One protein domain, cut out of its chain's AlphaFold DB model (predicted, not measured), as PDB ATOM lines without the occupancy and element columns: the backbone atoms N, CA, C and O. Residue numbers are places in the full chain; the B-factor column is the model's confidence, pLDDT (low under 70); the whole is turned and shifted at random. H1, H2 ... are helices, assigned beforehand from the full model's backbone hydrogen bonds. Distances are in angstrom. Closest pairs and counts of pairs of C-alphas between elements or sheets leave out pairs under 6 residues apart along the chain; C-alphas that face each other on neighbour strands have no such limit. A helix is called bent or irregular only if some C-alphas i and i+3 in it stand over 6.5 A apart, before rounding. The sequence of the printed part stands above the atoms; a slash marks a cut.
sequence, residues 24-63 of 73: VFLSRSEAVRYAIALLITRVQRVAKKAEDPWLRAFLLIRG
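Overview. This is residues 24 to 63 of the 73 residues of the protein "CopG family transcriptional regulator" of Thermoplasmata archaeon (UniProt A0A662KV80). What shape is this? A long straight helix, H1, makes most of the length, and a short helix, H2, turns off at its far end as a bent tip; residues 35 to 63 stand free. What is printed? The printed part has 40 residues with two named helices, H1 then H2, no named strand: all helix. It is extended, radius of gyration of the C-alphas 16.3 A, spans 49 by 15 by 8 A.

Arrangement. How do the helices stand? H1, residues 28 to 51, and H2, residues 53 to 62, run the same way at a steep tilt of 63 degrees. Do they touch? They are close but not clearly touching; the closest C-alphas, of Lys 49 and Leu 55, are 7.0 A apart. In H1 and H2 every O i to N i+4 pair is within hydrogen-bond range.

Along the chain. Where is H1? It runs 34.8 A from C-alpha 28 at (56.326, -75.022, -21.059) to C-alpha 51. Where is H2? It runs 14.2 A from C-alpha 53 to C-alpha 62 at (10.864, -71.112, -23.499).

Size, cuts and confidence. How large is it? The C-alphas farthest apart, of Leu 26 and Ile 61, are 49.2 A apart. Is it continuous? The printed part has no cut, and the H1 to H2 link is tight. Where is confidence low? The model's pLDDT is under 70 at residues 47, 49 to 51 and 53 to 63.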
ATOM      1  N   VAL A  24      53.615 -77.402 -11.535       98.31
ATOM      2  CA  VAL A  24      52.247 -77.600 -12.045       98.31
ATOM      3  C   VAL A  24      52.298 -78.339 -13.384       98.31
ATOM      4  O   VAL A  24      51.455 -79.187 -13.656       98.31
ATOM      5  N   PHE A  25      53.321 -78.050 -14.190       98.25
ATOM      6  CA  PHE A  25      53.646 -78.765 -15.423       98.25
ATOM      7  C   PHE A  25      55.133 -79.128 -15.443       98.25
ATOM      8  O   PHE A  25      55.953 -78.436 -14.841       98.25
ATOM      9  N   LEU A  26      55.503 -80.185 -16.171       97.62
ATOM     10  CA  LEU A  26      56.895 -80.616 -16.327       97.62
ATOM     11  C   LEU A  26      57.662 -79.737 -17.322       97.62
ATOM     12  O   LEU A  26      58.890 -79.697 -17.302       97.62
ATOM     13  N   SER A  27      56.957 -79.058 -18.235       98.25
ATOM     14  CA  SER A  27      57.566 -78.174 -19.235       98.25
ATOM     15  C   SER A  27      56.591 -77.122 -19.769       98.25
ATOM     16  O   SER A  27      55.375 -77.315 -19.750       98.25
ATOM     17  N   ARG A  28      57.130 -76.043 -20.357       97.62
ATOM     18  CA  ARG A  28      56.326 -75.022 -21.059       97.62
ATOM     19  C   ARG A  28      55.483 -75.641 -22.175       97.62
ATOM     20  O   ARG A  28      54.304 -75.332 -22.314       97.62
ATOM     21  N   SER A  29      56.073 -76.546 -22.955       97.06
ATOM     22  CA  SER A  29      55.392 -77.204 -24.076       97.06
ATOM     23  C   SER A  29      54.222 -78.071 -23.616       97.06
ATOM     24  O   SER A  29      53.222 -78.172 -24.319       97.06
ATOM     25  N   GLU A  30      54.326 -78.700 -22.446       97.81
ATOM     26  CA  GLU A  30      53.212 -79.433 -21.846       97.81
ATOM     27  C   GLU A  30      52.080 -78.492 -21.430       97.81
ATOM     28  O   GLU A  30      50.939 -78.727 -21.826       97.81
ATOM     29  N   ALA A  31      52.402 -77.400 -20.732       97.69
ATOM     30  CA  ALA A  31      51.423 -76.391 -20.334       97.69
ATOM     31  C   ALA A  31      50.671 -75.815 -21.548       97.69
ATOM     32  O   ALA A  31      49.441 -75.744 -21.558       97.69
ATOM     33  N   VAL A  32      51.399 -75.475 -22.619       96.94
ATOM     34  CA  VAL A  32      50.811 -74.963 -23.868       96.94
ATOM     35  C   VAL A  32      49.921 -76.012 -24.539       96.94
ATOM     36  O   VAL A  32      48.798 -75.697 -24.929       96.94
ATOM     37  N   ARG A  33      50.369 -77.272 -24.645       96.25
ATOM     38  CA  ARG A  33      49.544 -78.355 -25.213       96.25
ATOM     39  C   ARG A  33      48.256 -78.563 -24.417       96.25
ATOM     40  O   ARG A  33      47.197 -78.710 -25.025       96.25
ATOM     41  N   TYR A  34      48.338 -78.540 -23.088       97.19
ATOM     42  CA  TYR A  34      47.173 -78.656 -22.215       97.19
ATOM     43  C   TYR A  34      46.172 -77.516 -22.455       97.19
ATOM     44  O   TYR A  34      44.986 -77.769 -22.674       97.19
ATOM     45  N   ALA A  35      46.651 -76.269 -22.503       95.44
ATOM     46  CA  ALA A  35      45.812 -75.101 -22.763       95.44
ATOM     47  C   ALA A  35      45.119 -75.167 -24.136       95.44
ATOM     48  O   ALA A  35      43.917 -74.913 -24.237       95.44
ATOM     49  N   ILE A  36      45.847 -75.570 -25.186       94.88
ATOM     50  CA  ILE A  36      45.292 -75.748 -26.535       94.88
ATOM     51  C   ILE A  36      44.199 -76.826 -26.539       94.88
ATOM     52  O   ILE A  36      43.115 -76.599 -27.076       94.88
ATOM     53  N   ALA A  37      44.441 -77.981 -25.911       93.31
ATOM     54  CA  ALA A  37      43.458 -79.064 -25.839       93.31
ATOM     55  C   ALA A  37      42.172 -78.635 -25.110       93.31
ATOM     56  O   ALA A  37      41.059 -78.949 -25.550       93.31
ATOM     57  N   LEU A  38      42.320 -77.874 -24.021       93.00
ATOM     58  CA  LEU A  38      41.205 -77.330 -23.252       93.00
ATOM     59  C   LEU A  38      40.386 -76.326 -24.078       93.00
ATOM     60  O   LEU A  38      39.154 -76.407 -24.097       93.00
ATOM     61  N   LEU A  39      41.058 -75.433 -24.811       88.88
ATOM     62  CA  LEU A  39      40.411 -74.484 -25.717       88.88
ATOM     63  C   LEU A  39      39.628 -75.206 -26.818       88.88
ATOM     64  O   LEU A  39      38.439 -74.934 -26.988       88.88
ATOM     65  N   ILE A  40      40.255 -76.152 -27.526       86.75
ATOM     66  CA  ILE A  40      39.616 -76.912 -28.613       86.75
ATOM     67  C   ILE A  40      38.365 -77.625 -28.098       86.75
ATOM     68  O   ILE A  40      37.293 -77.505 -28.692       86.75
ATOM     69  N   THR A  41      38.473 -78.308 -26.958       86.81
ATOM     70  CA  THR A  41      37.352 -79.044 -26.359       86.81
ATOM     71  C   THR A  41      36.196 -78.110 -25.997       86.81
ATOM     72  O   THR A  41      35.029 -78.428 -26.242       86.81
ATOM     73  N   ARG A  42      36.500 -76.931 -25.435       81.81
ATOM     74  CA  ARG A  42      35.490 -75.922 -25.094       81.81
ATOM     75  C   ARG A  42      34.801 -75.376 -26.344       81.81
ATOM     76  O   ARG A  42      33.574 -75.321 -26.366       81.81
ATOM     77  N   VAL A  43      35.565 -75.021 -27.375       80.44
ATOM     78  CA  VAL A  43      35.032 -74.493 -28.641       80.44
ATOM     79  C   VAL A  43      34.147 -75.529 -29.332       80.44
ATOM     80  O   VAL A  43      33.018 -75.215 -29.699       80.44
ATOM     81  N   GLN A  44      34.594 -76.783 -29.431       79.81
ATOM     82  CA  GLN A  44      33.804 -77.865 -30.027       79.81
ATOM     83  C   GLN A  44      32.494 -78.118 -29.274       79.81
ATOM     84  O   GLN A  44      31.462 -78.365 -29.892       79.81
ATOM     85  N   ARG A  45      32.508 -78.040 -27.937       80.00
ATOM     86  CA  ARG A  45      31.291 -78.184 -27.127       80.00
ATOM     87  C   ARG A  45      30.285 -77.072 -27.416       80.00
ATOM     88  O   ARG A  45      29.093 -77.351 -27.514       80.00
ATOM     89  N   VAL A  46      30.754 -75.830 -27.538       73.31
ATOM     90  CA  VAL A  46      29.901 -74.681 -27.879       73.31
ATOM     91  C   VAL A  46      29.342 -74.828 -29.294       73.31
ATOM     92  O   VAL A  46      28.137 -74.683 -29.470       73.31
ATOM     93  N   ALA A  47      30.178 -75.195 -30.270       67.06
ATOM     94  CA  ALA A  47      29.746 -75.431 -31.647       67.06
ATOM     95  C   ALA A  47      28.648 -76.506 -31.723       67.06
ATOM     96  O   ALA A  47      27.582 -76.255 -32.275       67.06
ATOM     97  N   LYS A  48      28.838 -77.650 -31.050       71.81
ATOM     98  CA  LYS A  48      27.827 -78.719 -30.985       71.81
ATOM     99  C   LYS A  48      26.509 -78.272 -30.349       71.81
ATOM    100  O   LYS A  48      25.454 -78.663 -30.828       71.81
ATOM    101  N   LYS A  49      26.546 -77.455 -29.289       64.19
ATOM    102  CA  LYS A  49      25.326 -76.887 -28.682       64.19
ATOM    103  C   LYS A  49      24.614 -75.898 -29.611       64.19
ATOM    104  O   LYS A  49      23.393 -75.837 -29.595       64.19
ATOM    105  N   ALA A  50      25.358 -75.115 -30.391       59.97
ATOM    106  CA  ALA A  50      24.789 -74.157 -31.340       59.97
ATOM    107  C   ALA A  50      24.133 -74.841 -32.556       59.97
ATOM    108  O   ALA A  50      23.186 -74.301 -33.137       59.97
ATOM    109  N   GLU A  51      24.636 -76.023 -32.914       66.06
ATOM    110  CA  GLU A  51      24.104 -76.893 -33.967       66.06
ATOM    111  C   GLU A  51      22.985 -77.828 -33.483       66.06
ATOM    112  O   GLU A  51      22.327 -78.445 -34.316       66.06
ATOM    113  N   ASP A  52      22.732 -77.921 -32.172       71.25
ATOM    114  CA  ASP A  52      21.694 -78.785 -31.608       71.25
ATOM    115  C   ASP A  52      20.285 -78.236 -31.945       71.25
ATOM    116  O   ASP A  52      19.877 -77.176 -31.441       71.25
ATOM    117  N   PRO A  53      19.508 -78.948 -32.789       64.88
ATOM    118  CA  PRO A  53      18.187 -78.498 -33.218       64.88
ATOM    119  C   PRO A  53      17.171 -78.458 -32.075       64.88
ATOM    120  O   PRO A  53      16.256 -77.637 -32.105       64.88
ATOM    121  N   TRP A  54      17.332 -79.306 -31.055       63.00
ATOM    122  CA  TRP A  54      16.450 -79.360 -29.895       63.00
ATOM    123  C   TRP A  54      16.744 -78.236 -28.912       63.00
ATOM    124  O   TRP A  54      15.802 -77.662 -28.381       63.00
ATOM    125  N   LEU A  55      18.008 -77.844 -28.727       63.41
ATOM    126  CA  LEU A  55      18.356 -76.625 -27.981       63.41
ATOM    127  C   LEU A  55      17.819 -75.370 -28.678       63.41
ATOM    128  O   LEU A  55      17.234 -74.511 -28.019       63.41
ATOM    129  N   ARG A  56      17.941 -75.279 -30.009       60.50
ATOM    130  CA  ARG A  56      17.314 -74.196 -30.789       60.50
ATOM    131  C   ARG A  56      15.792 -74.182 -30.637       60.50
ATOM    132  O   ARG A  56      15.223 -73.129 -30.360       60.50
ATOM    133  N   ALA A  57      15.136 -75.332 -30.790       58.66
ATOM    134  CA  ALA A  57      13.686 -75.453 -30.646       58.66
ATOM    135  C   ALA A  57      13.219 -75.147 -29.213       58.66
ATOM    136  O   ALA A  57      12.222 -74.461 -29.014       58.66
ATOM    137  N   PHE A  58      13.966 -75.591 -28.206       60.16
ATOM    138  CA  PHE A  58      13.678 -75.335 -26.798       60.16
ATOM    139  C   PHE A  58      13.780 -73.844 -26.449       60.16
ATOM    140  O   PHE A  58      12.900 -73.318 -25.771       60.16
ATOM    141  N   LEU A  59      14.793 -73.138 -26.967       54.78
ATOM    142  CA  LEU A  59      14.934 -71.683 -26.818       54.78
ATOM    143  C   LEU A  59      13.791 -70.905 -27.489       54.78
ATOM    144  O   LEU A  59      13.349 -69.896 -26.945       54.78
ATOM    145  N   LEU A  60      13.276 -71.389 -28.625       60.41
ATOM    146  CA  LEU A  60      12.099 -70.811 -29.289       60.41
ATOM    147  C   LEU A  60      10.809 -70.994 -28.473       60.41
ATOM    148  O   LEU A  60       9.924 -70.150 -28.543       60.41
ATOM    149  N   ILE A  61      10.701 -72.079 -27.699       64.75
ATOM    150  CA  ILE A  61       9.511 -72.398 -26.892       64.75
ATOM    151  C   ILE A  61       9.539 -71.701 -25.522       64.75
ATOM    152  O   ILE A  61       8.490 -71.323 -25.009       64.75
ATOM    153  N   ARG A  62      10.717 -71.564 -24.898       57.94
ATOM    154  CA  ARG A  62      10.864 -71.112 -23.499       57.94
ATOM    155  C   ARG A  62      11.413 -69.690 -23.329       57.94
ATOM    156  O   ARG A  62      11.360 -69.183 -22.215       57.94
ATOM    157  N   GLY A  63      11.917 -69.053 -24.391       56.38
ATOM    158  CA  GLY A  63      12.552 -67.730 -24.323       56.38
ATOM    159  C   GLY A  63      13.930 -67.738 -23.627       56.38
ATOM    160  O   GLY A  63      14.283 -68.709 -22.954       56.38
TER     161      GLY A  63